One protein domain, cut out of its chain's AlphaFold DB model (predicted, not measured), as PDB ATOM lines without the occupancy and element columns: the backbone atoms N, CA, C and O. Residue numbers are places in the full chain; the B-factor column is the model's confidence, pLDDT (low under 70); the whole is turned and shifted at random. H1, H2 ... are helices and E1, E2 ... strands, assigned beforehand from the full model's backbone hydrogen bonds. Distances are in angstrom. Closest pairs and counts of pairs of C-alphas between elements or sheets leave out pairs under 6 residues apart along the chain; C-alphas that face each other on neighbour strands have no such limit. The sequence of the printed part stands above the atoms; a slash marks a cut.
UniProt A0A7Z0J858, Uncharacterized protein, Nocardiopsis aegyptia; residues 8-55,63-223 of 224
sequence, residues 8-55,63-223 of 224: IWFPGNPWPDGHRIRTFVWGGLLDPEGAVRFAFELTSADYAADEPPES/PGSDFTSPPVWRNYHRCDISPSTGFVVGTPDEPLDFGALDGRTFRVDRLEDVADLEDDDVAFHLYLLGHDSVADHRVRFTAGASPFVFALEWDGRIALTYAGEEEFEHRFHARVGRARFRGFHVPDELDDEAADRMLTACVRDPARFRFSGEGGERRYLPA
ATOM      1  N   ILE A   8      32.153   1.660 -20.090       98.00
ATOM      2  CA  ILE A   8      31.677   2.865 -19.420       98.00
ATOM      3  C   ILE A   8      32.835   3.852 -19.275       98.00
ATOM      4  O   ILE A   8      33.928   3.494 -18.843       98.00
ATOM      5  N   TRP A   9      32.602   5.097 -19.653       98.00
ATOM      6  CA  TRP A   9      33.559   6.193 -19.623       98.00
ATOM      7  C   TRP A   9      33.102   7.240 -18.625       98.00
ATOM      8  O   TRP A   9      31.913   7.542 -18.553       98.00
ATOM      9  N   PHE A  10      34.066   7.848 -17.941       97.69
ATOM     10  CA  PHE A  10      33.848   8.969 -17.034       97.69
ATOM     11  C   PHE A  10      34.736  10.127 -17.496       97.69
ATOM     12  O   PHE A  10      35.915  10.170 -17.140       97.69
ATOM     13  N   PRO A  11      34.237  11.026 -18.367       96.56
ATOM     14  CA  PRO A  11      35.051  12.098 -18.928       96.56
ATOM     15  C   PRO A  11      35.726  12.938 -17.841       96.56
ATOM     16  O   PRO A  11      35.065  13.417 -16.925       96.56
ATOM     17  N   GLY A  12      37.041  13.123 -17.964       92.50
ATOM     18  CA  GLY A  12      37.856  13.836 -16.975       92.50
ATOM     19  C   GLY A  12      38.459  12.945 -15.886       92.50
ATOM     20  O   GLY A  12      39.251  13.446 -15.094       92.50
ATOM     21  N   ASN A  13      38.142  11.647 -15.854       93.94
ATOM     22  CA  ASN A  13      38.834  10.703 -14.980       93.94
ATOM     23  C   ASN A  13      40.199  10.272 -15.567       93.94
ATOM     24  O   ASN A  13      40.521  10.601 -16.715       93.94
ATOM     25  N   PRO A  14      41.003   9.492 -14.821       94.06
ATOM     26  CA  PRO A  14      42.321   9.071 -15.294       94.06
ATOM     27  C   PRO A  14      42.345   8.071 -16.460       94.06
ATOM     28  O   PRO A  14      43.414   7.849 -17.021       94.06
ATOM     29  N   TRP A  15      41.221   7.450 -16.831       93.75
ATOM     30  CA  TRP A  15      41.148   6.410 -17.866       93.75
ATOM     31  C   TRP A  15      40.343   6.909 -19.077       93.75
ATOM     32  O   TRP A  15      39.137   6.657 -19.162       93.75
ATOM     33  N   PRO A  16      40.983   7.577 -20.057       91.81
ATOM     34  CA  PRO A  16      40.280   8.157 -21.205       91.81
ATOM     35  C   PRO A  16      39.579   7.110 -22.084       91.81
ATOM     36  O   PRO A  16      38.558   7.410 -22.700       91.81
ATOM     37  N   ASP A  17      40.077   5.869 -22.094       92.06
ATOM     38  CA  ASP A  17      39.490   4.747 -22.839       92.06
ATOM     39  C   ASP A  17      38.364   4.028 -22.071       92.06
ATOM     40  O   ASP A  17      37.792   3.043 -22.559       92.06
ATOM     41  N   GLY A  18      38.016   4.533 -20.884       94.38
ATOM     42  CA  GLY A  18      36.966   4.001 -20.029       94.38
ATOM     43  C   GLY A  18      37.287   2.624 -19.458       94.38
ATOM     44  O   GLY A  18      38.346   2.039 -19.685       94.38
ATOM     45  N   HIS A  19      36.316   2.086 -18.734       95.38
ATOM     46  CA  HIS A  19      36.390   0.803 -18.053       95.38
ATOM     47  C   HIS A  19      35.503  -0.211 -18.759       95.38
ATOM     48  O   HIS A  19      34.390   0.104 -19.186       95.38
ATOM     49  N   ARG A  20      35.969  -1.455 -18.866       95.81
ATOM     50  CA  ARG A  20      35.142  -2.554 -19.388       95.81
ATOM     51  C   ARG A  20      33.900  -2.749 -18.522       95.81
ATOM     52  O   ARG A  20      33.980  -2.668 -17.301       95.81
ATOM     53  N   ILE A  21      32.766  -3.076 -19.132       97.25
ATOM     54  CA  ILE A  21      31.564  -3.497 -18.404       97.25
ATOM     55  C   ILE A  21      31.654  -5.003 -18.159       97.25
ATOM     56  O   ILE A  21      31.667  -5.799 -19.100       97.25
ATOM     57  N   ARG A  22      31.705  -5.413 -16.888       95.88
ATOM     58  CA  ARG A  22      31.773  -6.826 -16.495       95.88
ATOM     59  C   ARG A  22      30.402  -7.486 -16.579       95.88
ATOM     60  O   ARG A  22      30.273  -8.604 -17.086       95.88
ATOM     61  N   THR A  23      29.381  -6.807 -16.069       96.69
ATOM     62  CA  THR A  23      27.996  -7.277 -16.097       96.69
ATOM     63  C   THR A  23      27.066  -6.140 -16.460       96.69
ATOM     64  O   THR A  23      27.207  -5.024 -15.976       96.69
ATOM     65  N   PHE A  24      26.106  -6.461 -17.323       97.88
ATOM     66  CA  PHE A  24      24.962  -5.616 -17.610       97.88
ATOM     67  C   PHE A  24      23.705  -6.483 -17.621       97.88
ATOM     68  O   PHE A  24      23.632  -7.480 -18.358       97.88
ATOM     69  N   VAL A  25      22.727  -6.124 -16.798       97.94
ATOM     70  CA  VAL A  25      21.426  -6.786 -16.715       97.94
ATOM     71  C   VAL A  25      20.357  -5.777 -17.086       97.94
ATOM     72  O   VAL A  25      20.280  -4.702 -16.509       97.94
ATOM     73  N   TRP A  26      19.515  -6.148 -18.046       98.06
ATOM     74  CA  TRP A  26      18.318  -5.397 -18.396       98.06
ATOM     75  C   TRP A  26      17.090  -6.235 -18.078       98.06
ATOM     76  O   TRP A  26      16.856  -7.280 -18.697       98.06
ATOM     77  N   GLY A  27      16.325  -5.773 -17.101       97.62
ATOM     78  CA  GLY A  27      15.036  -6.325 -16.717       97.62
ATOM     79  C   GLY A  27      13.937  -5.283 -16.848       97.62
ATOM     80  O   GLY A  27      14.172  -4.127 -17.205       97.62
ATOM     81  N   GLY A  28      12.716  -5.719 -16.586       97.81
ATOM     82  CA  GLY A  28      11.589  -4.835 -16.378       97.81
ATOM     83  C   GLY A  28      10.940  -5.104 -15.033       97.81
ATOM     84  O   GLY A  28      11.129  -6.172 -14.451       97.81
ATOM     85  N   LEU A  29      10.170  -4.139 -14.562       97.62
ATOM     86  CA  LEU A  29       9.393  -4.223 -13.334       97.62
ATOM     87  C   LEU A  29       7.933  -3.962 -13.684       97.62
ATOM     88  O   LEU A  29       7.623  -3.060 -14.468       97.62
ATOM     89  N   LEU A  30       7.053  -4.787 -13.136       98.00
ATOM     90  CA  LEU A  30       5.633  -4.495 -13.055       98.00
ATOM     91  C   LEU A  30       5.430  -3.525 -11.886       98.00
ATOM     92  O   LEU A  30       5.769  -3.866 -10.762       98.00
ATOM     93  N   ASP A  31       4.913  -2.329 -12.154       96.00
ATOM     94  CA  ASP A  31       4.682  -1.303 -11.138       96.00
ATOM     95  C   ASP A  31       3.235  -1.382 -10.622       96.00
ATOM     96  O   ASP A  31       2.315  -1.223 -11.429       96.00
ATOM     97  N   PRO A  32       2.996  -1.597  -9.314       93.62
ATOM     98  CA  PRO A  32       1.652  -1.609  -8.736       93.62
ATOM     99  C   PRO A  32       0.808  -0.361  -9.041       93.62
ATOM    100  O   PRO A  32      -0.421  -0.440  -9.006       93.62
ATOM    101  N   GLU A  33       1.434   0.764  -9.398       93.31
ATOM    102  CA  GLU A  33       0.755   1.993  -9.822       93.31
ATOM    103  C   GLU A  33       0.209   1.950 -11.264       93.31
ATOM    104  O   GLU A  33      -0.395   2.912 -11.740       93.31
ATOM    105  N   GLY A  34       0.348   0.820 -11.963       94.44
ATOM    106  CA  GLY A  34      -0.265   0.596 -13.273       94.44
ATOM    107  C   GLY A  34       0.649   0.909 -14.455       94.44
ATOM    108  O   GLY A  34       0.160   1.280 -15.523       94.44
ATOM    109  N   ALA A  35       1.961   0.754 -14.285       97.62
ATOM    110  CA  ALA A  35       2.950   0.957 -15.337       97.62
ATOM    111  C   ALA A  35       3.886  -0.252 -15.484       97.62
ATOM    112  O   ALA A  35       3.945  -1.154 -14.647       97.62
ATOM    113  N   VAL A  36       4.657  -0.266 -16.570       98.25
ATOM    114  CA  VAL A  36       5.832  -1.133 -16.694       98.25
ATOM    115  C   VAL A  36       7.083  -0.287 -16.808       98.25
ATOM    116  O   VAL A  36       7.139   0.683 -17.574       98.25
ATOM    117  N   ARG A  37       8.102  -0.672 -16.044       98.56
ATOM    118  CA  ARG A  37       9.379   0.031 -15.968       98.56
ATOM    119  C   ARG A  37      10.503  -0.822 -16.531       98.56
ATOM    120  O   ARG A  37      10.429  -2.049 -16.493       98.56
ATOM    121  N   PHE A  38      11.548  -0.189 -17.046       98.56
ATOM    122  CA  PHE A  38      12.835  -0.844 -17.266       98.56
ATOM    123  C   PHE A  38      13.769  -0.591 -16.093       98.56
ATOM    124  O   PHE A  38      13.779   0.486 -15.507       98.56
ATOM    125  N   ALA A  39      14.573  -1.605 -15.800       97.94
ATOM    126  CA  ALA A  39      15.585  -1.601 -14.763       97.94
ATOM    127  C   ALA A  39      16.913  -2.074 -15.365       97.94
ATOM    128  O   ALA A  39      16.954  -3.059 -16.118       97.94
ATOM    129  N   PHE A  40      17.988  -1.365 -15.031       98.31
ATOM    130  CA  PHE A  40      19.344  -1.689 -15.454       98.31
ATOM    131  C   PHE A  40      20.245  -1.861 -14.247       98.31
ATOM    132  O   PHE A  40      20.243  -1.026 -13.351       98.31
ATOM    133  N   GLU A  41      21.048  -2.915 -14.282       98.31
ATOM    134  CA  GLU A  41      22.157  -3.127 -13.362       98.31
ATOM    135  C   GLU A  41      23.445  -3.193 -14.185       98.31
ATOM    136  O   GLU A  41      23.525  -3.955 -15.158       98.31
ATOM    137  N   LEU A  42      24.436  -2.386 -13.825       98.50
ATOM    138  CA  LEU A  42      25.730  -2.302 -14.492       98.50
ATOM    139  C   LEU A  42      26.837  -2.402 -13.451       98.50
ATOM    140  O   LEU A  42      26.851  -1.641 -12.493       98.50
ATOM    141  N   THR A  43      27.815  -3.268 -13.701       98.44
ATOM    142  CA  THR A  43      29.059  -3.320 -12.926       98.44
ATOM    143  C   THR A  43      30.243  -3.220 -13.876       98.44
ATOM    144  O   THR A  43      30.356  -4.010 -14.826       98.44
ATOM    145  N   SER A  44      31.149  -2.275 -13.627       97.81
ATOM    146  CA  SER A  44      32.404  -2.187 -14.372       97.81
ATOM    147  C   SER A  44      33.396  -3.271 -13.935       97.81
ATOM    148  O   SER A  44      33.259  -3.929 -12.901       97.81
ATOM    149  N   ALA A  45      34.433  -3.474 -14.738       96.12
ATOM    150  CA  ALA A  45      35.650  -4.127 -14.294       96.12
ATOM    151  C   ALA A  45      36.319  -3.308 -13.179       96.12
ATOM    152  O   ALA A  45      35.986  -2.140 -12.959       96.12
ATOM    153  N   ASP A  46      37.256  -3.951 -12.484       95.50
ATOM    154  CA  ASP A  46      38.087  -3.277 -11.493       95.50
ATOM    155  C   ASP A  46      38.909  -2.174 -12.174       95.50
ATOM    156  O   ASP A  46      39.508  -2.419 -13.223       95.50
ATOM    157  N   TYR A  47      38.964  -0.981 -11.592       93.06
ATOM    158  CA  TYR A  47      39.749   0.137 -12.109       93.06
ATOM    159  C   TYR A  47      41.254  -0.166 -12.142       93.06
ATOM    160  O   TYR A  47      42.000   0.466 -12.884       93.06
ATOM    161  N   ALA A  48      41.727  -1.135 -11.353       88.31
ATOM    162  CA  ALA A  48      43.098  -1.629 -11.402       88.31
ATOM    163  C   ALA A  48      43.354  -2.632 -12.544       88.31
ATOM    164  O   ALA A  48      44.503  -3.019 -12.753       88.31
ATOM    165  N   ALA A  49      42.321  -3.079 -13.268       85.69
ATOM    166  CA  ALA A  49      42.474  -4.026 -14.375       85.69
ATOM    167  C   ALA A  49      43.108  -3.395 -15.625       85.69
ATOM    168  O   ALA A  49      43.685  -4.122 -16.436       85.69
ATOM    169  N   ASP A  50      42.993  -2.075 -15.768       77.12
ATOM    170  CA  ASP A  50      43.559  -1.297 -16.861       77.12
ATOM    171  C   ASP A  50      44.513  -0.237 -16.258       77.12
ATOM    172  O   ASP A  50      44.207   0.387 -15.237       77.12
ATOM    173  N   GLU A  51      45.693  -0.027 -16.844       77.38
ATOM    174  CA  GLU A  51      46.592   1.043 -16.393       77.38
ATOM    175  C   GLU A  51      46.148   2.379 -17.006       77.38
ATOM    176  O   GLU A  51      45.927   2.439 -18.219       77.38
ATOM    177  N   PRO A  52      46.000   3.456 -16.205       76.38
ATOM    178  CA  PRO A  52      45.821   4.776 -16.783       76.38
ATOM    179  C   PRO A  52      47.083   5.114 -17.595       76.38
ATOM    180  O   PRO A  52      48.168   4.634 -17.248       76.38
ATOM    181  N   PRO A  53      46.978   5.927 -18.662       70.62
ATOM    182  CA  PRO A  53      48.156   6.427 -19.359       70.62
ATOM    183  C   PRO A  53      49.149   7.005 -18.347       70.62
ATOM    184  O   PRO A  53      48.730   7.614 -17.362       70.62
ATOM    185  N   GLU A  54      50.453   6.813 -18.586       61.12
ATOM    186  CA  GLU A  54      51.500   7.456 -17.792       61.12
ATOM    187  C   GLU A  54      51.297   8.973 -17.878       61.12
ATOM    188  O   GLU A  54      51.719   9.635 -18.827       61.12
ATOM    189  N   SER A  55      50.580   9.531 -16.906       51.56
ATOM    190  CA  SER A  55      50.505  10.963 -16.711       51.56
ATOM    191  C   SER A  55      51.922  11.387 -16.365       51.56
ATOM    192  O   SER A  55      52.449  10.963 -15.332       51.56
ATOM    193  N   PRO A  63      46.091  20.084  -4.751       44.59
ATOM    194  CA  PRO A  63      45.244  18.925  -4.529       44.59
ATOM    195  C   PRO A  63      44.319  18.803  -5.746       44.59
ATOM    196  O   PRO A  63      43.405  19.608  -5.923       44.59
ATOM    197  N   GLY A  64      44.615  17.862  -6.644       56.81
ATOM    198  CA  GLY A  64      43.694  17.497  -7.711       56.81
ATOM    199  C   GLY A  64      42.390  17.014  -7.083       56.81
ATOM    200  O   GLY A  64      42.417  16.401  -6.017       56.81
ATOM    201  N   SER A  65      41.254  17.306  -7.723       71.62
ATOM    202  CA  SER A  65      39.959  16.754  -7.303       71.62
ATOM    203  C   SER A  65      40.053  15.232  -7.149       71.62
ATOM    204  O   SER A  65      40.764  14.579  -7.929       71.62
ATOM    205  N   ASP A  66      39.317  14.658  -6.196       82.31
ATOM    206  CA  ASP A  66      39.263  13.206  -5.973       82.31
ATOM    207  C   ASP A  66      38.947  12.448  -7.277       82.31
ATOM    208  O   ASP A  66      39.542  11.407  -7.572       82.31
ATOM    209  N   PHE A  67      38.122  13.049  -8.142       91.00
ATOM    210  CA  PHE A  67      37.771  12.542  -9.467       91.00
ATOM    211  C   PHE A  67      38.959  12.368 -10.429       91.00
ATOM    212  O   PHE A  67      38.927  11.510 -11.309       91.00
ATOM    213  N   THR A  68      40.029  13.143 -10.270       91.50
ATOM    214  CA  THR A  68      41.225  13.084 -11.134       91.50
ATOM    215  C   THR A  68      42.340  12.196 -10.580       91.50
ATOM    216  O   THR A  68      43.373  12.047 -11.228       91.50
ATOM    217  N   SER A  69      42.158  11.587  -9.402       89.88
ATOM    218  CA  SER A  69      43.212  10.864  -8.681       89.88
ATOM    219  C   SER A  69      43.133   9.341  -8.891       89.88
ATOM    220  O   SER A  69      42.261   8.687  -8.314       89.88
ATOM    221  N   PRO A  70      44.053   8.703  -9.649       90.81
ATOM    222  CA  PRO A  70      44.024   7.250  -9.847       90.81
ATOM    223  C   PRO A  70      44.043   6.423  -8.548       90.81
ATOM    224  O   PRO A  70      43.328   5.420  -8.485       90.81
ATOM    225  N   PRO A  71      44.826   6.784  -7.505       90.06
ATOM    226  CA  PRO A  71      44.771   6.090  -6.220       90.06
ATOM    227  C   PRO A  71      43.382   6.108  -5.571       90.06
ATOM    228  O   PRO A  71      42.982   5.088  -5.012       90.06
ATOM    229  N   VAL A  72      42.645   7.222  -5.676       91.44
ATOM    230  CA  VAL A  72      41.285   7.344  -5.124       91.44
ATOM    231  C   VAL A  72      40.349   6.377  -5.833       91.44
ATOM    232  O   VAL A  72      39.729   5.550  -5.174       91.44
ATOM    233  N   TRP A  73      40.322   6.388  -7.168       94.19
ATOM    234  CA  TRP A  73      39.505   5.450  -7.943       94.19
ATOM    235  C   TRP A  73      39.799   4.002  -7.553       94.19
ATOM    236  O   TRP A  73      38.895   3.275  -7.155       94.19
ATOM    237  N   ARG A  74      41.074   3.591  -7.561       92.44
ATOM    238  CA  ARG A  74      41.473   2.216  -7.203       92.44
ATOM    239  C   ARG A  74      41.021   1.790  -5.803       92.44
ATOM    240  O   ARG A  74      40.755   0.608  -5.603       92.44
ATOM    241  N   ASN A  75      40.911   2.723  -4.856       93.88
ATOM    242  CA  ASN A  75      40.406   2.443  -3.513       93.88
ATOM    243  C   ASN A  75      38.914   2.061  -3.500       93.88
ATOM    244  O   ASN A  75      38.499   1.293  -2.641       93.88
ATOM    245  N   TYR A  76      38.127   2.548  -4.461       95.06
ATOM    246  CA  TYR A  76      36.708   2.203  -4.623       95.06
ATOM    247  C   TYR A  76      36.468   1.015  -5.560       95.06
ATOM    248  O   TYR A  76      35.344   0.540  -5.696       95.06
ATOM    249  N   HIS A  77      37.538   0.467  -6.139       95.69
ATOM    250  CA  HIS A  77      37.586  -0.772  -6.914       95.69
ATOM    251  C   HIS A  77      36.845  -0.750  -8.251       95.69
ATOM    252  O   HIS A  77      37.446  -1.111  -9.253       95.69
ATOM    253  N   ARG A  78      35.563  -0.389  -8.306       96.69
ATOM    254  CA  ARG A  78      34.747  -0.440  -9.528       96.69
ATOM    255  C   ARG A  78      33.515   0.452  -9.418       96.69
ATOM    256  O   ARG A  78      33.138   0.859  -8.326       96.69
ATOM    257  N   CYS A  79      32.862   0.667 -10.553       98.25
ATOM    258  CA  CYS A  79      31.560   1.309 -10.627       98.25
ATOM    259  C   CYS A  79      30.454   0.256 -10.546       98.25
ATOM    260  O   CYS A  79      30.507  -0.748 -11.265       98.25
ATOM    261  N   ASP A  80      29.425   0.532  -9.752       98.62
ATOM    262  CA  ASP A  80      28.153  -0.189  -9.753       98.62
ATOM    263  C   ASP A  80      27.009   0.827  -9.965       98.62
ATOM    264  O   ASP A  80      26.951   1.849  -9.287       98.62
ATOM    265  N   ILE A  81      26.114   0.574 -10.924       98.56
ATOM    266  CA  ILE A  81      24.846   1.304 -11.089       98.56
ATOM    267  C   ILE A  81      23.722   0.290 -10.930       98.56
ATOM    268  O   ILE A  81      23.671  -0.692 -11.674       98.56
ATOM    269  N   SER A  82      22.829   0.517  -9.976       97.56
ATOM    270  CA  SER A  82      21.735  -0.398  -9.649       97.56
ATOM    271  C   SER A  82      20.386   0.298  -9.791       97.56
ATOM    272  O   SER A  82      20.295   1.493  -9.505       97.56
ATOM    273  N   PRO A  83      19.324  -0.416 -10.194       95.88
ATOM    274  CA  PRO A  83      17.998   0.176 -10.242       95.88
ATOM    275  C   PRO A  83      17.474   0.395  -8.815       95.88
ATOM    276  O   PRO A  83      17.661  -0.472  -7.962       95.88
ATOM    277  N   SER A  84      16.806   1.525  -8.587       94.81
ATOM    278  CA  SER A  84      15.869   1.689  -7.469       94.81
ATOM    279  C   SER A  84      14.453   1.463  -8.004       94.81
ATOM    280  O   SER A  84      14.008   0.316  -8.084       94.81
ATOM    281  N   THR A  85      13.798   2.501  -8.531       94.44
ATOM    282  CA  THR A  85      12.466   2.363  -9.143       94.44
ATOM    283  C   THR A  85      12.527   1.975 -10.625       94.44
ATOM    284  O   THR A  85      11.548   1.482 -11.194       94.44
ATOM    285  N   GLY A  86      13.677   2.165 -11.282       96.62
ATOM    286  CA  GLY A  86      13.777   2.104 -12.739       96.62
ATOM    287  C   GLY A  86      12.971   3.223 -13.410       96.62
ATOM    288  O   GLY A  86      12.611   4.215 -12.792       96.62
ATOM    289  N   PHE A  87      12.660   3.088 -14.699       97.38
ATOM    290  CA  PHE A  87      11.969   4.150 -15.442       97.38
ATOM    291  C   PHE A  87      10.809   3.635 -16.279       97.38
ATOM    292  O   PHE A  87      10.903   2.577 -16.902       97.38
ATOM    293  N   VAL A  88       9.717   4.400 -16.310       97.69
ATOM    294  CA  VAL A  88       8.483   4.047 -17.021       97.69
ATOM    295  C   VAL A  88       8.729   3.954 -18.525       97.69
ATOM    296  O   VAL A  88       9.274   4.863 -19.152       97.69
ATOM    297  N   VAL A  89       8.291   2.842 -19.114       98.00
ATOM    298  CA  VAL A  89       8.414   2.571 -20.554       98.00
ATOM    299  C   VAL A  89       7.118   2.114 -21.212       98.00
ATOM    300  O   VAL A  89       7.061   2.026 -22.439       98.00
ATOM    301  N   GLY A  90       6.088   1.834 -20.416       98.00
ATOM    302  CA  GLY A  90       4.756   1.525 -20.906       98.00
ATOM    303  C   GLY A  90       3.690   1.815 -19.858       98.00
ATOM    304  O   GLY A  90       3.891   1.566 -18.670       98.00
ATOM    305  N   THR A  91       2.561   2.324 -20.324       98.31
ATOM    306  CA  THR A  91       1.329   2.548 -19.555       98.31
ATOM    307  C   THR A  91       0.143   2.009 -20.365       98.31
ATOM    308  O   THR A  91       0.322   1.667 -21.536       98.31
ATOM    309  N   PRO A  92      -1.078   1.932 -19.807       97.94
ATOM    310  CA  PRO A  92      -2.254   1.538 -20.584       97.94
ATOM    311  C   PRO A  92      -2.547   2.473 -21.770       97.94
ATOM    312  O   PRO A  92      -3.020   2.017 -22.810       97.94
ATOM    313  N   ASP A  93      -2.244   3.768 -21.625       97.81
ATOM    314  CA  ASP A  93      -2.464   4.780 -22.667       97.81
ATOM    315  C   ASP A  93      -1.341   4.792 -23.716       97.81
ATOM    316  O   ASP A  93      -1.590   5.033 -24.901       97.81
ATOM    317  N   GLU A  94      -0.108   4.488 -23.302       97.50
ATOM    318  CA  GLU A  94       1.049   4.327 -24.185       97.50
ATOM    319  C   GLU A  94       1.763   2.992 -23.904       97.50
ATOM    320  O   GLU A  94       2.775   2.960 -23.194       97.50
ATOM    321  N   PRO A  95       1.259   1.864 -24.446       98.06
ATOM    322  CA  PRO A  95       1.848   0.556 -24.188       98.06
ATOM    323  C   PRO A  95       3.264   0.429 -24.754       98.06
ATOM    324  O   PRO A  95       3.561   0.879 -25.864       98.06
ATOM    325  N   LEU A  96       4.130  -0.271 -24.023       98.00
ATOM    326  CA  LEU A  96       5.481  -0.598 -24.453       98.00
ATOM    327  C   LEU A  96       5.445  -1.446 -25.730       98.00
ATOM    328  O   LEU A  96       4.983  -2.591 -25.740       98.00
ATOM    329  N   ASP A  97       6.023  -0.896 -26.791       95.75
ATOM    330  CA  ASP A  97       6.245  -1.575 -28.059       95.75
ATOM    331  C   ASP A  97       7.744  -1.831 -28.258       95.75
ATOM    332  O   ASP A  97       8.514  -0.926 -28.587       95.75
ATOM    333  N   PHE A  98       8.164  -3.087 -28.083       94.56
ATOM    334  CA  PHE A  98       9.549  -3.497 -28.332       94.56
ATOM    335  C   PHE A  98       9.968  -3.298 -29.796       94.56
ATOM    336  O   PHE A  98      11.148  -3.077 -30.058       94.56
ATOM    337  N   GLY A  99       9.032  -3.353 -30.750       92.75
ATOM    338  CA  GLY A  99       9.293  -3.076 -32.163       92.75
ATOM    339  C   GLY A  99       9.590  -1.603 -32.447       92.75
ATOM    340  O   GLY A  99      10.231  -1.297 -33.449       92.75
ATOM    341  N   ALA A 100       9.189  -0.704 -31.545       93.12
ATOM    342  CA  ALA A 100       9.427   0.735 -31.633       93.12
ATOM    343  C   ALA A 100      10.600   1.222 -30.759       93.12
ATOM    344  O   ALA A 100      10.786   2.428 -30.601       93.12
ATOM    345  N   LEU A 101      11.388   0.314 -30.163       94.38
ATOM    346  CA  LEU A 101      12.554   0.702 -29.361       94.38
ATOM    347  C   LEU A 101      13.744   1.151 -30.212       94.38
ATOM    348  O   LEU A 101      14.549   1.942 -29.729       94.38
ATOM    349  N   ASP A 102      13.878   0.685 -31.455       94.69
ATOM    350  CA  ASP A 102      14.998   1.105 -32.302       94.69
ATOM    351  C   ASP A 102      14.991   2.626 -32.526       94.69
ATOM    352  O   ASP A 102      14.014   3.212 -32.991       94.69
ATOM    353  N   GLY A 103      16.086   3.279 -32.143       94.25
ATOM    354  CA  GLY A 103      16.248   4.724 -32.207       94.25
ATOM    355  C   GLY A 103      15.505   5.498 -31.115       94.25
ATOM    356  O   GLY A 103      15.711   6.717 -31.022       94.25
ATOM    357  N   ARG A 104      14.696   4.835 -30.273       96.25
ATOM    358  CA  ARG A 104      13.987   5.468 -29.153       96.25
ATOM    359  C   ARG A 104      14.988   5.931 -28.101       96.25
ATOM    360  O   ARG A 104      16.020   5.308 -27.860       96.25
ATOM    361  N   THR A 105      14.697   7.075 -27.490       98.06
ATOM    362  CA  THR A 105      15.500   7.643 -26.407       98.06
ATOM    363  C   THR A 105      14.596   7.989 -25.236       98.06
ATOM    364  O   THR A 105      13.601   8.686 -25.419       98.06
ATOM    365  N   PHE A 106      14.967   7.519 -24.051       98.00
ATOM    366  CA  PHE A 106      14.321   7.848 -22.787       98.00
ATOM    367  C   PHE A 106      15.142   8.908 -22.054       98.00
ATOM    368  O   PHE A 106      16.373   8.875 -22.088       98.00
ATOM    369  N   ARG A 107      14.441   9.860 -21.438       97.75
ATOM    370  CA  ARG A 107      14.975  10.897 -20.549       97.75
ATOM    371  C   ARG A 107      14.418  10.605 -19.165       97.75
ATOM    372  O   ARG A 107      13.196  10.588 -19.037       97.75
ATOM    373  N   VAL A 108      15.284  10.356 -18.196       97.12
ATOM    374  CA  VAL A 108      14.909   9.900 -16.849       97.12
ATOM    375  C   VAL A 108      15.616  10.785 -15.825       97.12
ATOM    376  O   VAL A 108      16.749  11.193 -16.083       97.12
ATOM    377  N   ASP A 109      14.932  11.098 -14.725       96.25
ATOM    378  CA  ASP A 109      15.415  11.924 -13.608       96.25
ATOM    379  C   ASP A 109      16.083  13.217 -14.083       96.25
ATOM    380  O   ASP A 109      17.283  13.427 -13.915       96.25
ATOM    381  N   ARG A 110      15.335  14.068 -14.792       95.31
ATOM    382  CA  ARG A 110      15.907  15.292 -15.370       95.31
ATOM    383  C   ARG A 110      16.399  16.219 -14.264       95.31
ATOM    384  O   ARG A 110      15.803  16.276 -13.194       95.31
ATOM    385  N   LEU A 111      17.449  16.995 -14.540       93.12
ATOM    386  CA  LEU A 111      18.012  17.910 -13.538       93.12
ATOM    387  C   LEU A 111      16.997  18.931 -13.022       93.12
ATOM    388  O   LEU A 111      17.089  19.328 -11.868       93.12
ATOM    389  N   GLU A 112      16.057  19.378 -13.860       90.88
ATOM    390  CA  GLU A 112      15.004  20.294 -13.417       90.88
ATOM    391  C   GLU A 112      14.035  19.679 -12.392       90.88
ATOM    392  O   GLU A 112      13.409  20.434 -11.658       90.88
ATOM    393  N   ASP A 113      13.962  18.346 -12.325       89.25
ATOM    394  CA  ASP A 113      13.015  17.595 -11.496       89.25
ATOM    395  C   ASP A 113      13.715  16.886 -10.315       89.25
ATOM    396  O   ASP A 113      13.066  16.509  -9.346       89.25
ATOM    397  N   VAL A 114      15.046  16.707 -10.364       86.88
ATOM    398  CA  VAL A 114      15.795  15.885  -9.389       86.88
ATOM    399  C   VAL A 114      15.732  16.423  -7.957       86.88
ATOM    400  O   VAL A 114      15.808  15.647  -7.015       86.88
ATOM    401  N   ALA A 115      15.574  17.738  -7.782       84.19
ATOM    402  CA  ALA A 115      15.474  18.358  -6.460       84.19
ATOM    403  C   ALA A 115      14.159  18.023  -5.732       84.19
ATOM    404  O   ALA A 115      14.082  18.201  -4.517       84.19
ATOM    405  N   ASP A 116      13.144  17.563  -6.470       85.56
ATOM    406  CA  ASP A 116      11.838  17.174  -5.938       85.56
ATOM    407  C   ASP A 116      11.731  15.655  -5.693       85.56
ATOM    408  O   ASP A 116      10.707  15.199  -5.184       85.56
ATOM    409  N   LEU A 117      12.752  14.870  -6.060       83.50
ATOM    410  CA  LEU A 117      12.780  13.421  -5.847       83.50
ATOM    411  C   LEU A 117      13.313  13.096  -4.449       83.50
ATOM    412  O   LEU A 117      14.333  13.640  -4.024       83.50
ATOM    413  N   GLU A 118      12.651  12.174  -3.751       87.00
ATOM    414  CA  GLU A 118      13.237  11.535  -2.574       87.00
ATOM    415  C   GLU A 118      14.288  10.495  -3.008       87.00
ATOM    416  O   GLU A 118      14.272  10.008  -4.142       87.00
ATOM    417  N   ASP A 119      15.205  10.129  -2.106       80.94
ATOM    418  CA  ASP A 119      16.272   9.157  -2.405       80.94
ATOM    419  C   ASP A 119      15.722   7.817  -2.925       80.94
ATOM    420  O   ASP A 119      16.357   7.180  -3.763       80.94
ATOM    421  N   ASP A 120      14.538   7.401  -2.468       84.56
ATOM    422  CA  ASP A 120      13.900   6.149  -2.885       84.56
ATOM    423  C   ASP A 120      13.132   6.277  -4.217       84.56
ATOM    424  O   ASP A 120      12.802   5.257  -4.822       84.56
ATOM    425  N   ASP A 121      12.891   7.495  -4.717       90.75
ATOM    426  CA  ASP A 121      12.117   7.742  -5.943       90.75
ATOM    427  C   ASP A 121      12.972   7.733  -7.217       90.75
ATOM    428  O   ASP A 121      12.451   7.515  -8.319       90.75
ATOM    429  N   VAL A 122      14.287   7.941  -7.089       94.94
ATOM    430  CA  VAL A 122      15.211   7.965  -8.233       94.94
ATOM    431  C   VAL A 122      15.181   6.644  -9.006       94.94
ATOM    432  O   VAL A 122      14.938   5.564  -8.462       94.94
ATOM    433  N   ALA A 123      15.469   6.689 -10.303       96.75
ATOM    434  CA  ALA A 123      15.481   5.480 -11.115       96.75
ATOM    435  C   ALA A 123      16.679   4.576 -10.784       96.75
ATOM    436  O   ALA A 123      16.567   3.346 -10.882       96.75
ATOM    437  N   PHE A 124      17.819   5.167 -10.403       97.88
ATOM    438  CA  PHE A 124      19.086   4.464 -10.199       97.88
ATOM    439  C   PHE A 124      19.900   5.010  -9.023       97.88
ATOM    440  O   PHE A 124      19.962   6.213  -8.797       97.88
ATOM    441  N   HIS A 125      20.627   4.115  -8.361       97.56
ATOM    442  CA  HIS A 125      21.708   4.465  -7.440       97.56
ATOM    443  C   HIS A 125      23.069   4.230  -8.093       97.56
ATOM    444  O   HIS A 125      23.215   3.342  -8.941       97.56
ATOM    445  N   LEU A 126      24.075   4.991  -7.660       98.12
ATOM    446  CA  LEU A 126      25.449   4.892  -8.135       98.12
ATOM    447  C   LEU A 126      26.409   4.619  -6.974       98.12
ATOM    448  O   LEU A 126      26.374   5.264  -5.928       98.12
ATOM    449  N   TYR A 127      27.320   3.681  -7.202       98.31
ATOM    450  CA  TYR A 127      28.549   3.547  -6.442       98.31
ATOM    451  C   TYR A 127      29.732   3.790  -7.378       98.31
ATOM    452  O   TYR A 127      29.983   2.967  -8.263       98.31
ATOM    453  N   LEU A 128      30.439   4.914  -7.220       97.56
ATOM    454  CA  LEU A 128      31.574   5.284  -8.076       97.56
ATOM    455  C   LEU A 128      32.843   5.521  -7.262       97.56
ATOM    456  O   LEU A 128      33.803   4.758  -7.397       97.56
ATOM    457  N   LEU A 129      32.828   6.575  -6.442       96.12
ATOM    458  CA  LEU A 129      33.859   6.943  -5.471       96.12
ATOM    459  C   LEU A 129      33.258   6.976  -4.055       96.12
ATOM    460  O   LEU A 129      33.657   7.769  -3.205       96.12
ATOM    461  N   GLY A 130      32.277   6.104  -3.825       95.56
ATOM    462  CA  GLY A 130      31.372   6.141  -2.685       95.56
ATOM    463  C   GLY A 130      29.928   5.973  -3.147       95.56
ATOM    464  O   GLY A 130      29.689   5.636  -4.304       95.56
ATOM    465  N   HIS A 131      28.975   6.172  -2.236       95.38
ATOM    466  CA  HIS A 131      27.549   6.237  -2.573       95.38
ATOM    467  C   HIS A 131      27.234   7.630  -3.122       95.38
ATOM    468  O   HIS A 131      26.911   8.535  -2.357       95.38
ATOM    469  N   ASP A 132      27.407   7.780  -4.432       96.31
ATOM    470  CA  ASP A 132      27.273   9.043  -5.151       96.31
ATOM    471  C   ASP A 132      25.890   9.157  -5.810       96.31
ATOM    472  O   ASP A 132      25.200   8.160  -6.051       96.31
ATOM    473  N   SER A 133      25.485  10.379  -6.146       96.44
ATOM    474  CA  SER A 133      24.191  10.644  -6.777       96.44
ATOM    475  C   SER A 133      24.306  10.629  -8.299       96.44
ATOM    476  O   SER A 133      25.294  11.095  -8.873       96.44
ATOM    477  N   VAL A 134      23.273  10.119  -8.972       97.81
ATOM    478  CA  VAL A 134      23.212  10.020 -10.433       97.81
ATOM    479  C   VAL A 134      21.841  10.458 -10.952       97.81
ATOM    480  O   VAL A 134      20.829  10.139 -10.344       97.81
ATOM    481  N   ALA A 135      21.820  11.228 -12.043       97.50
ATOM    482  CA  ALA A 135      20.598  11.774 -12.641       97.50
ATOM    483  C   ALA A 135      20.806  12.149 -14.126       97.50
ATOM    484  O   ALA A 135      21.849  11.864 -14.721       97.50
ATOM    485  N   ASP A 136      19.820  12.815 -14.736       97.94
ATOM    486  CA  ASP A 136      19.776  13.268 -16.140       97.94
ATOM    487  C   ASP A 136      20.132  12.152 -17.118       97.94
ATOM    488  O   ASP A 136      20.954  12.302 -18.030       97.94
ATOM    489  N   HIS A 137      19.523  10.989 -16.899       98.44
ATOM    490  CA  HIS A 137      19.831   9.830 -17.702       98.44
ATOM    491  C   HIS A 137      19.245   9.978 -19.100       98.44
ATOM    492  O   HIS A 137      18.079  10.341 -19.305       98.44
ATOM    493  N   ARG A 138      20.050   9.598 -20.087       98.50
ATOM    494  CA  ARG A 138      19.629   9.453 -21.472       98.50
ATOM    495  C   ARG A 138      19.928   8.041 -21.933       98.50
ATOM    496  O   ARG A 138      21.081   7.683 -22.133       98.50
ATOM    497  N   VAL A 139      18.881   7.255 -22.149       98.44
ATOM    498  CA  VAL A 139      18.999   5.859 -22.586       98.44
ATOM    499  C   VAL A 139      18.511   5.763 -24.020       98.44
ATOM    500  O   VAL A 139      17.326   5.967 -24.289       98.44
ATOM    501  N   ARG A 140      19.407   5.455 -24.952       98.06
ATOM    502  CA  ARG A 140      19.096   5.283 -26.370       98.06
ATOM    503  C   ARG A 140      19.239   3.824 -26.764       98.06
ATOM    504  O   ARG A 140      20.313   3.247 -26.646       98.06
ATOM    505  N   PHE A 141      18.167   3.261 -27.302       96.75
ATOM    506  CA  PHE A 141      18.180   1.929 -27.890       96.75
ATOM    507  C   PHE A 141      18.494   2.015 -29.384       96.75
ATOM    508  O   PHE A 141      18.078   2.943 -30.079       96.75
ATOM    509  N   THR A 142      19.220   1.025 -29.886       92.31
ATOM    510  CA  THR A 142      19.483   0.832 -31.316       92.31
ATOM    511  C   THR A 142      19.232  -0.624 -31.684       92.31
ATOM    512  O   THR A 142      19.394  -1.518 -30.843       92.31
ATOM    513  N   ALA A 143      18.783  -0.853 -32.920       81.81
ATOM    514  CA  ALA A 143      18.413  -2.163 -33.435       81.81
ATOM    515  C   ALA A 143      19.461  -3.214 -33.067       81.81
ATOM    516  O   ALA A 143      20.632  -3.108 -33.434       81.81
ATOM    517  N   GLY A 144      19.033  -4.240 -32.337       71.12
ATOM    518  CA  GLY A 144      19.889  -5.380 -32.057       71.12
ATOM    519  C   GLY A 144      19.645  -6.549 -33.000       71.12
ATOM    520  O   GLY A 144      18.826  -6.517 -33.917       71.12
ATOM    521  N   ALA A 145      20.400  -7.617 -32.761       71.31
ATOM    522  CA  ALA A 145      20.491  -8.771 -33.649       71.31
ATOM    523  C   ALA A 145      19.261  -9.702 -33.633       71.31
ATOM    524  O   ALA A 145      19.172 -10.610 -34.459       71.31
ATOM    525  N   SER A 146      18.345  -9.544 -32.673       82.19
ATOM    526  CA  SER A 146      17.158 -10.392 -32.513       82.19
ATOM    527  C   SER A 146      16.088  -9.679 -31.683       82.19
ATOM    528  O   SER A 146      16.405  -8.707 -30.997       82.19
ATOM    529  N   PRO A 147      14.841 -10.181 -31.642       84.94
ATOM    530  CA  PRO A 147      13.851  -9.640 -30.723       84.94
ATOM    531  C   PRO A 147      14.351  -9.663 -29.274       84.94
ATOM    532  O   PRO A 147      15.030 -10.611 -28.871       84.94
ATOM    533  N   PHE A 148      14.027  -8.615 -28.511       92.88
ATOM    534  CA  PHE A 148      14.439  -8.441 -27.107       92.88
ATOM    535  C   PHE A 148      15.955  -8.364 -26.871       92.88
ATOM    536  O   PHE A 148      16.416  -8.474 -25.733       92.88
ATOM    537  N   VAL A 149      16.740  -8.181 -27.932       94.69
ATOM    538  CA  VAL A 149      18.175  -7.925 -27.855       94.69
ATOM    539  C   VAL A 149      18.448  -6.621 -28.577       94.69
ATOM    540  O   VAL A 149      18.071  -6.482 -29.734       94.69
ATOM    541  N   PHE A 150      19.103  -5.688 -27.898       95.12
ATOM    542  CA  PHE A 150      19.379  -4.347 -28.402       95.12
ATOM    543  C   PHE A 150      20.809  -3.947 -28.063       95.12
ATOM    544  O   PHE A 150      21.373  -4.428 -27.077       95.12
ATOM    545  N   ALA A 151      21.385  -3.067 -28.871       95.06
ATOM    546  CA  ALA A 151      22.497  -2.254 -28.409       95.06
ATOM    547  C   ALA A 151      21.927  -1.011 -27.711       95.06
ATOM    548  O   ALA A 151      20.864  -0.511 -28.098       95.06
ATOM    549  N   LEU A 152      22.617  -0.519 -26.688       95.06
ATOM    550  CA  LEU A 152      22.226   0.696 -25.981       95.06
ATOM    551  C   LEU A 152      23.412   1.620 -25.733       95.06
ATOM    552  O   LEU A 152      24.537   1.177 -25.493       95.06
ATOM    553  N   GLU A 153      23.097   2.905 -25.756       97.62
ATOM    554  CA  GLU A 153      23.925   3.983 -25.235       97.62
ATOM    555  C   GLU A 153      23.202   4.566 -24.023       97.62
ATOM    556  O   GLU A 153      21.991   4.810 -24.075       97.62
ATOM    557  N   TRP A 154      23.924   4.752 -22.926       98.56
ATOM    558  CA  TRP A 154      23.384   5.272 -21.681       98.56
ATOM    559  C   TRP A 154      24.303   6.350 -21.130       98.56
ATOM    560  O   TRP A 154      25.422   6.068 -20.717       98.56
ATOM    561  N   ASP A 155      23.821   7.584 -21.137       98.56
ATOM    562  CA  ASP A 155      24.487   8.716 -20.508       98.56
ATOM    563  C   ASP A 155      23.807   9.052 -19.183       98.56
ATOM    564  O   ASP A 155      22.602   8.838 -19.029       98.56
ATOM    565  N   GLY A 156      24.557   9.658 -18.272       98.50
ATOM    566  CA  GLY A 156      24.011  10.309 -17.087       98.50
ATOM    567  C   GLY A 156      25.007  11.288 -16.484       98.50
ATOM    568  O   GLY A 156      26.169  11.369 -16.901       98.50
ATOM    569  N   ARG A 157      24.534  12.059 -15.512       98.44
ATOM    570  CA  ARG A 157      25.336  13.000 -14.737       98.44
ATOM    571  C   ARG A 157      25.493  12.526 -13.309       98.44
ATOM    572  O   ARG A 157      24.645  11.799 -12.808       98.44
ATOM    573  N   ILE A 158      26.581  12.950 -12.686       97.94
ATOM    574  CA  ILE A 158      27.031  12.468 -11.386       97.94
ATOM    575  C   ILE A 158      27.380  13.672 -10.518       97.94
ATOM    576  O   ILE A 158      28.055  14.588 -10.995       97.94
ATOM    577  N   ALA A 159      26.942  13.635  -9.267       95.94
ATOM    578  CA  ALA A 159      27.428  14.493  -8.193       95.94
ATOM    579  C   ALA A 159      28.166  13.606  -7.183       95.94
ATOM    580  O   ALA A 159      27.640  12.555  -6.808       95.94
ATOM    581  N   LEU A 160      29.375  13.993  -6.758       95.31
ATOM    582  CA  LEU A 160      30.160  13.235  -5.774       95.31
ATOM    583  C   LEU A 160      29.650  13.509  -4.353       95.31
ATOM    584  O   LEU A 160      30.358  14.042  -3.494       95.31
ATOM    585  N   THR A 161      28.388  13.166  -4.101       94.00
ATOM    586  CA  THR A 161      27.699  13.438  -2.833       94.00
ATOM    587  C   THR A 161      28.357  12.735  -1.655       94.00
ATOM    588  O   THR A 161      28.340  13.269  -0.546       94.00
ATOM    589  N   TYR A 162      29.051  11.614  -1.881       91.56
ATOM    590  CA  TYR A 162      29.857  10.976  -0.842       91.56
ATOM    591  C   TYR A 162      31.020  11.863  -0.361       91.56
ATOM    592  O   TYR A 162      31.382  11.834   0.818       91.56
ATOM    593  N   ALA A 163      31.581  12.687  -1.252       90.38
ATOM    594  CA  ALA A 163      32.600  13.690  -0.942       90.38
ATOM    595  C   ALA A 163      32.003  15.054  -0.523       90.38
ATOM    596  O   ALA A 163      32.748  15.981  -0.206       90.38
ATOM    597  N   GLY A 164      30.670  15.171  -0.471       91.62
ATOM    598  CA  GLY A 164      29.952  16.397  -0.118       91.62
ATOM    599  C   GLY A 164      29.688  17.348  -1.290       91.62
ATOM    600  O   GLY A 164      29.346  18.504  -1.050       91.62
ATOM    601  N   GLU A 165      29.850  16.894  -2.536       92.25
ATOM    602  CA  GLU A 165      29.503  17.673  -3.729       92.25
ATOM    603  C   GLU A 165      28.037  17.449  -4.115       92.25
ATOM    604  O   GLU A 165      27.614  16.321  -4.347       92.25
ATOM    605  N   GLU A 166      27.258  18.526  -4.215       89.94
ATOM    606  CA  GLU A 166      25.825  18.463  -4.550       89.94
ATOM    607  C   GLU A 166      25.547  18.745  -6.039       89.94
ATOM    608  O   GLU A 166      24.458  18.475  -6.545       89.94
ATOM    609  N   GLU A 167      26.525  19.293  -6.764       93.44
ATOM    610  CA  GLU A 167      26.362  19.667  -8.166       93.44
ATOM    611  C   GLU A 167      26.661  18.489  -9.109       93.44
ATOM    612  O   GLU A 167      27.685  17.816  -9.007       93.44
ATOM    613  N   PHE A 168      25.777  18.263 -10.087       95.50
ATOM    614  CA  PHE A 168      25.921  17.226 -11.119       95.50
ATOM    615  C   PHE A 168      26.940  17.619 -12.213       95.50
ATOM    616  O   PHE A 168      26.599  17.738 -13.402       95.50
ATOM    617  N   GLU A 169      28.186  17.875 -11.808       94.62
ATOM    618  CA  GLU A 169      29.281  18.336 -12.672       94.62
ATOM    619  C   GLU A 169      29.899  17.205 -13.506       94.62
ATOM    620  O   GLU A 169      30.298  17.408 -14.661       94.62
ATOM    621  N   HIS A 170      29.934  15.995 -12.951       97.12
ATOM    622  CA  HIS A 170      30.539  14.832 -13.580       97.12
ATOM    623  C   HIS A 170      29.545  14.087 -14.471       97.12
ATOM    624  O   HIS A 170      28.334  14.320 -14.458       97.12
ATOM    625  N   ARG A 171      30.065  13.194 -15.316       98.25
ATOM    626  CA  ARG A 171      29.264  12.441 -16.287       98.25
ATOM    627  C   ARG A 171      29.761  11.021 -16.430       98.25
ATOM    628  O   ARG A 171      30.950  10.760 -16.256       98.25
ATOM    629  N   PHE A 172      28.864  10.150 -16.874       98.62
ATOM    630  CA  PHE A 172      29.248   8.905 -17.515       98.62
ATOM    631  C   PHE A 172      28.620   8.774 -18.899       98.62
ATOM    632  O   PHE A 172      27.573   9.351 -19.194       98.62
ATOM    633  N   HIS A 173      29.274   7.974 -19.727       98.50
ATOM    634  CA  HIS A 173      28.729   7.419 -20.956       98.50
ATOM    635  C   HIS A 173      28.946   5.912 -20.900       98.50
ATOM    636  O   HIS A 173      30.046   5.478 -20.583       98.50
ATOM    637  N   ALA A 174      27.941   5.104 -21.191       98.38
ATOM    638  CA  ALA A 174      28.052   3.657 -21.252       98.38
ATOM    639  C   ALA A 174      27.533   3.147 -22.591       98.38
ATOM    640  O   ALA A 174      26.506   3.598 -23.097       98.38
ATOM    641  N   ARG A 175      28.233   2.159 -23.149       97.56
ATOM    642  CA  ARG A 175      27.853   1.473 -24.379       97.56
ATOM    643  C   ARG A 175      27.799  -0.022 -24.127       97.56
ATOM    644  O   ARG A 175      28.792  -0.625 -23.729       97.56
ATOM    645  N   VAL A 176      26.650  -0.622 -24.427       96.56
ATOM    646  CA  VAL A 176      26.455  -2.075 -24.389       96.56
ATOM    647  C   VAL A 176      26.014  -2.524 -25.772       96.56
ATOM    648  O   VAL A 176      24.921  -2.190 -26.226       96.56
ATOM    649  N   GLY A 177      26.857  -3.287 -26.464       94.19
ATOM    650  CA  GLY A 177      26.593  -3.740 -27.828       94.19
ATOM    651  C   GLY A 177      25.513  -4.820 -27.914       94.19
ATOM    652  O   GLY A 177      24.905  -5.005 -28.968       94.19
ATOM    653  N   ARG A 178      25.261  -5.551 -26.820       93.50
ATOM    654  CA  ARG A 178      24.258  -6.624 -26.796       93.50
ATOM    655  C   ARG A 178      23.596  -6.804 -25.429       93.50
ATOM    656  O   ARG A 178      23.872  -7.760 -24.705       93.50
ATOM    657  N   ALA A 179      22.636  -5.946 -25.118       94.88
ATOM    658  CA  ALA A 179      21.750  -6.121 -23.977       94.88
ATOM    659  C   ALA A 179      20.582  -7.046 -24.327       94.88
ATOM    660  O   ALA A 179      19.866  -6.826 -25.303       94.88
ATOM    661  N   ARG A 180      20.370  -8.086 -23.516       95.50
ATOM    662  CA  ARG A 180      19.221  -8.994 -23.631       95.50
ATOM    663  C   ARG A 180      18.229  -8.702 -22.516       95.50
ATOM    664  O   ARG A 180      18.592  -8.854 -21.350       95.50
ATOM    665  N   PHE A 181      16.991  -8.392 -22.884       96.88
ATOM    666  CA  PHE A 181      15.907  -8.230 -21.925       96.88
ATOM    667  C   PHE A 181      15.623  -9.554 -21.208       96.88
ATOM    668  O   PHE A 181      15.501 -10.609 -21.841       96.88
ATOM    669  N   ARG A 182      15.554  -9.508 -19.877       96.06
ATOM    670  CA  ARG A 182      15.388 -10.689 -19.018       96.06
ATOM    671  C   ARG A 182      13.944 -10.976 -18.627       96.06
ATOM    672  O   ARG A 182      13.700 -12.042 -18.072       96.06
ATOM    673  N   GLY A 183      13.015 -10.099 -18.990       96.94
ATOM    674  CA  GLY A 183      11.612 -10.211 -18.611       96.94
ATOM    675  C   GLY A 183      11.213  -9.204 -17.544       96.94
ATOM    676  O   GLY A 183      12.043  -8.415 -17.094       96.94
ATOM    677  N   PHE A 184       9.940  -9.246 -17.158       98.12
ATOM    678  CA  PHE A 184       9.376  -8.391 -16.116       98.12
ATOM    679  C   PHE A 184       9.305  -9.141 -14.791       98.12
ATOM    680  O   PHE A 184       8.756 -10.239 -14.753       98.12
ATOM    681  N   HIS A 185       9.843  -8.560 -13.725       97.25
ATOM    682  CA  HIS A 185       9.614  -9.015 -12.359       97.25
ATOM    683  C   HIS A 185       8.211  -8.616 -11.900       97.25
ATOM    684  O   HIS A 185       7.753  -7.513 -12.206       97.25
ATOM    685  N   VAL A 186       7.536  -9.532 -11.205       97.38
ATOM    686  CA  VAL A 186       6.224  -9.319 -10.594       97.38
ATOM    687  C   VAL A 186       6.437  -9.106  -9.096       97.38
ATOM    688  O   VAL A 186       6.834 -10.061  -8.426       97.38
ATOM    689  N   PRO A 187       6.195  -7.891  -8.582       94.75
ATOM    690  CA  PRO A 187       6.405  -7.583  -7.176       94.75
ATOM    691  C   PRO A 187       5.348  -8.275  -6.298       94.75
ATOM    692  O   PRO A 187       4.290  -8.698  -6.779       94.75
ATOM    693  N   ASP A 188       5.637  -8.415  -5.006       93.50
ATOM    694  CA  ASP A 188       4.804  -9.167  -4.057       93.50
ATOM    695  C   ASP A 188       3.416  -8.549  -3.837       93.50
ATOM    696  O   ASP A 188       2.458  -9.256  -3.528       93.50
ATOM    697  N   GLU A 189       3.288  -7.251  -4.091       95.00
ATOM    698  CA  GLU A 189       2.059  -6.466  -4.016       95.00
ATOM    699  C   GLU A 189       1.039  -6.845  -5.099       95.00
ATOM    700  O   GLU A 189      -0.156  -6.597  -4.932       95.00
ATOM    701  N   LEU A 190       1.487  -7.449  -6.206       95.44
ATOM    702  CA  LEU A 190       0.615  -7.890  -7.291       95.44
ATOM    703  C   LEU A 190       0.360  -9.392  -7.204       95.44
ATOM    704  O   LEU A 190       1.287 -10.203  -7.199       95.44
ATOM    705  N   ASP A 191      -0.915  -9.783  -7.201       95.25
ATOM    706  CA  ASP A 191      -1.292 -11.162  -7.499       95.25
ATOM    707  C   ASP A 191      -1.133 -11.466  -8.999       95.25
ATOM    708  O   ASP A 191      -0.979 -10.570  -9.835       95.25
ATOM    709  N   ASP A 192      -1.140 -12.751  -9.350       95.31
ATOM    710  CA  ASP A 192      -0.867 -13.195 -10.719       95.31
ATOM    711  C   ASP A 192      -1.924 -12.686 -11.723       95.31
ATOM    712  O   ASP A 192      -1.607 -12.446 -12.887       95.31
ATOM    713  N   GLU A 193      -3.174 -12.473 -11.290       96.31
ATOM    714  CA  GLU A 193      -4.241 -11.950 -12.153       96.31
ATOM    715  C   GLU A 193      -4.062 -10.449 -12.420       96.31
ATOM    716  O   GLU A 193      -4.229  -9.979 -13.547       96.31
ATOM    717  N   ALA A 194      -3.700  -9.676 -11.396       96.50
ATOM    718  CA  ALA A 194      -3.375  -8.263 -11.516       96.50
ATOM    719  C   ALA A 194      -2.130  -8.056 -12.380       96.50
ATOM    720  O   ALA A 194      -2.138  -7.187 -13.254       96.50
ATOM    721  N   ALA A 195      -1.112  -8.896 -12.196       97.38
ATOM    722  CA  ALA A 195       0.095  -8.893 -13.007       97.38
ATOM    723  C   ALA A 195      -0.214  -9.162 -14.494       97.38
ATOM    724  O   ALA A 195       0.279  -8.439 -15.362       97.38
ATOM    725  N   ASP A 196      -1.088 -10.130 -14.794       97.44
ATOM    726  CA  ASP A 196      -1.480 -10.467 -16.170       97.44
ATOM    727  C   ASP A 196      -2.292  -9.356 -16.838       97.44
ATOM    728  O   ASP A 196      -2.003  -8.956 -17.974       97.44
ATOM    729  N   ARG A 197      -3.261  -8.787 -16.107       97.38
ATOM    730  CA  ARG A 197      -4.017  -7.616 -16.570       97.38
ATOM    731  C   ARG A 197      -3.088  -6.447 -16.868       97.38
ATOM    732  O   ARG A 197      -3.254  -5.790 -17.894       97.38
ATOM    733  N   MET A 198      -2.111  -6.199 -16.001       97.56
ATOM    734  CA  MET A 198      -1.200  -5.075 -16.163       97.56
ATOM    735  C   MET A 198      -0.239  -5.265 -17.332       97.56
ATOM    736  O   MET A 198      -0.100  -4.354 -18.146       97.56
ATOM    737  N   LEU A 199       0.373  -6.446 -17.469       98.12
ATOM    738  CA  LEU A 199       1.214  -6.751 -18.625       98.12
ATOM    739  C   LEU A 199       0.413  -6.604 -19.926       98.12
ATOM    740  O   LEU A 199       0.898  -6.003 -20.881       98.12
ATOM    741  N   THR A 200      -0.824  -7.107 -19.946       97.94
ATOM    742  CA  THR A 200      -1.711  -7.030 -21.114       97.94
ATOM    743  C   THR A 200      -2.083  -5.594 -21.474       97.94
ATOM    744  O   THR A 200      -2.174  -5.267 -22.655       97.94
ATOM    745  N   ALA A 201      -2.289  -4.735 -20.476       97.88
ATOM    746  CA  ALA A 201      -2.606  -3.330 -20.701       97.88
ATOM    747  C   ALA A 201      -1.380  -2.513 -21.138       97.88
ATOM    748  O   ALA A 201      -1.500  -1.649 -21.999       97.88
ATOM    749  N   CYS A 202      -0.206  -2.785 -20.561       98.44
ATOM    750  CA  CYS A 202       0.965  -1.913 -20.682       98.44
ATOM    751  C   CYS A 202       2.008  -2.386 -21.700       98.44
ATOM    752  O   CYS A 202       2.988  -1.680 -21.929       98.44
ATOM    753  N   VAL A 203       1.850  -3.567 -22.303       98.19
ATOM    754  CA  VAL A 203       2.770  -4.108 -23.314       98.19
ATOM    755  C   VAL A 203       1.984  -4.444 -24.572       98.19
ATOM    756  O   VAL A 203       0.969  -5.125 -24.505       98.19
ATOM    757  N   ARG A 204       2.463  -3.998 -25.739       97.06
ATOM    758  CA  ARG A 204       1.735  -4.130 -27.013       97.06
ATOM    759  C   ARG A 204       1.516  -5.580 -27.453       97.06
ATOM    760  O   ARG A 204       0.446  -5.908 -27.956       97.06
ATOM    761  N   ASP A 205       2.518  -6.436 -27.251       95.06
ATOM    762  CA  ASP A 205       2.486  -7.856 -27.621       95.06
ATOM    763  C   ASP A 205       2.708  -8.754 -26.382       95.06
ATOM    764  O   ASP A 205       3.731  -9.446 -26.285       95.06
ATOM    765  N   PRO A 206       1.776  -8.772 -25.411       96.25
ATOM    766  CA  PRO A 206       1.974  -9.445 -24.124       96.25
ATOM    767  C   PRO A 206       2.100 -10.970 -24.284       96.25
ATOM    768  O   PRO A 206       2.830 -11.620 -23.542       96.25
ATOM    769  N   ALA A 207       1.499 -11.541 -25.337       95.62
ATOM    770  CA  ALA A 207       1.584 -12.965 -25.673       95.62
ATOM    771  C   ALA A 207       3.012 -13.455 -25.991       95.62
ATOM    772  O   ALA A 207       3.259 -14.660 -26.069       95.62
ATOM    773  N   ARG A 208       3.967 -12.533 -26.184       95.62
ATOM    774  CA  ARG A 208       5.394 -12.847 -26.345       95.62
ATOM    775  C   ARG A 208       6.100 -13.122 -25.023       95.62
ATOM    776  O   ARG A 208       7.299 -13.385 -25.035       95.62
ATOM    777  N   PHE A 209       5.390 -13.066 -23.904       96.94
ATOM    778  CA  PHE A 209       5.917 -13.360 -22.586       96.94
ATOM    779  C   PHE A 209       5.187 -14.546 -21.966       96.94
ATOM    780  O   PHE A 209       4.011 -14.788 -22.226       96.94
ATOM    781  N   ARG A 210       5.902 -15.313 -21.144       95.88
ATOM    782  CA  ARG A 210       5.337 -16.417 -20.366       95.88
ATOM    783  C   ARG A 210       5.618 -16.195 -18.897       95.88
ATOM    784  O   ARG A 210       6.762 -15.934 -18.525       95.88
ATOM    785  N   PHE A 211       4.580 -16.335 -18.088       96.12
ATOM    786  CA  PHE A 211       4.714 -16.317 -16.644       96.12
ATOM    787  C   PHE A 211       5.532 -17.524 -16.158       96.12
ATOM    788  O   PHE A 211       5.366 -18.642 -16.652       96.12
ATOM    789  N   SER A 212       6.412 -17.283 -15.193       93.31
ATOM    790  CA  SER A 212       7.191 -18.273 -14.458       93.31
ATOM    791  C   SER A 212       7.216 -17.881 -12.982       93.31
ATOM    792  O   SER A 212       7.501 -16.731 -12.664       93.31
ATOM    793  N   GLY A 213       6.933 -18.840 -12.100       86.81
ATOM    794  CA  GLY A 213       7.081 -18.716 -10.644       86.81
ATOM    795  C   GLY A 213       8.192 -19.614 -10.088       86.81
ATOM    796  O   GLY A 213       8.111 -20.077  -8.949       86.81
ATOM    797  N   GLU A 214       9.177 -19.981 -10.914       80.06
ATOM    798  CA  GLU A 214      10.253 -20.885 -10.500       80.06
ATOM    799  C   GLU A 214      11.147 -20.256  -9.421       80.06
ATOM    800  O   GLU A 214      11.496 -19.081  -9.469       80.06
ATOM    801  N   GLY A 215      11.552 -21.061  -8.432       73.31
ATOM    802  CA  GLY A 215      12.479 -20.616  -7.386       73.31
ATOM    803  C   GLY A 215      11.904 -19.590  -6.404       73.31
ATOM    804  O   GLY A 215      12.672 -19.004  -5.648       73.31
ATOM    805  N   GLY A 216      10.581 -19.389  -6.394       78.75
ATOM    806  CA  GLY A 216       9.916 -18.390  -5.554       78.75
ATOM    807  C   GLY A 216       9.925 -16.981  -6.146       78.75
ATOM    808  O   GLY A 216       9.390 -16.073  -5.525       78.75
ATOM    809  N   GLU A 217      10.485 -16.798  -7.345       87.69
ATOM    810  CA  GLU A 217      10.484 -15.516  -8.034       87.69
ATOM    811  C   GLU A 217       9.464 -15.512  -9.176       87.69
ATOM    812  O   GLU A 217       9.498 -16.367 -10.064       87.69
ATOM    813  N   ARG A 218       8.555 -14.533  -9.166       95.81
ATOM    814  CA  ARG A 218       7.500 -14.394 -10.174       95.81
ATOM    815  C   ARG A 218       7.947 -13.444 -11.278       95.81
ATOM    816  O   ARG A 218       8.293 -12.292 -11.025       95.81
ATOM    817  N   ARG A 219       7.982 -13.936 -12.519       96.50
ATOM    818  CA  ARG A 219       8.462 -13.186 -13.686       96.50
ATOM    819  C   ARG A 219       7.705 -13.521 -14.964       96.50
ATOM    820  O   ARG A 219       7.361 -14.671 -15.214       96.50
ATOM    821  N   TYR A 220       7.577 -12.539 -15.847       97.62
ATOM    822  CA  TYR A 220       7.209 -12.730 -17.248       97.62
ATOM    823  C   TYR A 220       8.459 -12.774 -18.122       97.62
ATOM    824  O   TYR A 220       9.102 -11.754 -18.355       97.62
ATOM    825  N   LEU A 221       8.806 -13.954 -18.628       96.31
ATOM    826  CA  LEU A 221      10.011 -14.176 -19.426       96.31
ATOM    827  C   LEU A 221       9.708 -14.072 -20.926       96.31
ATOM    828  O   LEU A 221       8.672 -14.584 -21.357       96.31
ATOM    829  N   PRO A 222      10.603 -13.486 -21.748       94.62
ATOM    830  CA  PRO A 222      10.447 -13.506 -23.198       94.62
ATOM    831  C   PRO A 222      10.353 -14.944 -23.719       94.62
ATOM    832  O   PRO A 222      11.253 -15.760 -23.494       94.62
ATOM    833  N   ALA A 223       9.269 -15.249 -24.424       87.25
ATOM    834  CA  ALA A 223       9.090 -16.505 -25.131       87.25
ATOM    835  C   ALA A 223       9.907 -16.498 -26.440       87.25
ATOM    836  O   ALA A 223      10.031 -15.441 -27.070       87.25
TER     837      ALA A 223
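AT A GLANCE: This is residues 8 to 55 and 63 to 223 of the 224 residues of an uncharacterized protein of Nocardiopsis aegyptia (UniProt A0A7Z0J858). Look for a small closed barrel of seven strands, E1, E2, E3, E6, E7, E8 and E9, with the hairpin E1 and E2 running along the longest axis. Near the turn of that hairpin, helix H2 packs on the outside of the barrel and the short hairpin E10 and E11 extends the sheet beyond E9; the short helix H1 lies at the opposite end, off the barrel. The 209 printed residues hold two named helices and eleven named strands, in the order E1 E2 H1 E3 E4 E5 E6 E7 E8 E9 H2 E10 E11, and the class is mostly strand. The sheet is mixed, with E9 and E1 the parallel pair. The whole is compact, with a radius of gyration of the C-alphas of 18.3 A, yet elongated in outline, spanning 58 by 38 by 34 A.

HOW THE PARTS SIT: Begin the ring at E1, residues 19 to 31, and E2, residues 35 to 44, an antiparallel hairpin; look there for N 25 and O 41, 2.8 A apart. On the other side of E2 from E1 are E3, residues 80 to 83, and E4, residues 87 to 90, both antiparallel to it: N 42 and O 81 are 2.8 A apart, and N 38 and O 87 are 2.8 A apart. E4 is not in the ring; E3 is, and its next neighbour is E6, residues 124 to 127, antiparallel, with N 82 and O 125 at 3.0 A. E6 opens a meander, each strand the antiparallel neighbour of the one before, that runs on through E7, residues 131 to 146, E8, residues 149 to 159, and E9, residues 170 to 185. Its N and O pairs within hydrogen-bond range include N 132 and O 126 at 3.1 A, N 140 and O 153 at 2.8 A, and N 154 and O 174 at 2.8 A. E9 closes the ring on E1, parallel, with N 28 and O 183 at 2.8 A. E7 bends by 77 degrees at residue 136, and E5, residues 105 to 108, pairs antiparallel with its residues 137 to 140, for instance through N 106 and O 139 at 2.8 A. E9 bends by 96 degrees at residue 182; beyond the bend E11, residues 219 to 222, is its antiparallel neighbour, with N 220 and O 184 at 2.8 A. E10, residues 209 to 212, forms a hairpin with E11, with N 212 and O 219 at 2.8 A. H2, residues 192 to 202, is on the barrel and outside it, at a height over the sheet of 8.2 A. It lies over E9, slantwise to the strands, at 56 degrees to E9 on the local plane; it is only just not over E11, on which 2 of its C-alphas fall. The closest C-alphas of H2 and E2 are those of Cys 202 and Val 36, 6.3 A apart. H1, residues 70 to 76, is not on the barrel and is apart from H2. In H1 and H2 every O i to N i+4 pair is within hydrogen-bond range.

IN THESE COORDINATES: Find C-alpha 19 at (36.390, 0.803, -18.053); from there E1 runs 32.5 A, bending by 61 degrees at residue 22, and E2 returns over 29.6 A. E7 measures 35.8 A, E8 31.2 A and E9 31.7 A. H2 starts at C-alpha 192, (-0.867, -13.195, -10.719), and runs 15.2 A; H1 measures 10.3 A. E3, E4, E5, E6, E10 and E11 have four residues each, and E11 ends at C-alpha 222, (10.447, -13.506, -23.198).

THE WHOLE: The two C-alphas farthest apart, those of Ser 55 and Glu 193, are 59.5 A apart. Residues 56 to 62 are not printed, and C-alphas 55 and 63 stand 15.5 A apart across the cut, in the link from E2 to H1. The long links are E4 to E5 and E5 to E6. Mean pLDDT of the printed part is 93.3; residues 54 to 55 and 63 to 64 are under 70.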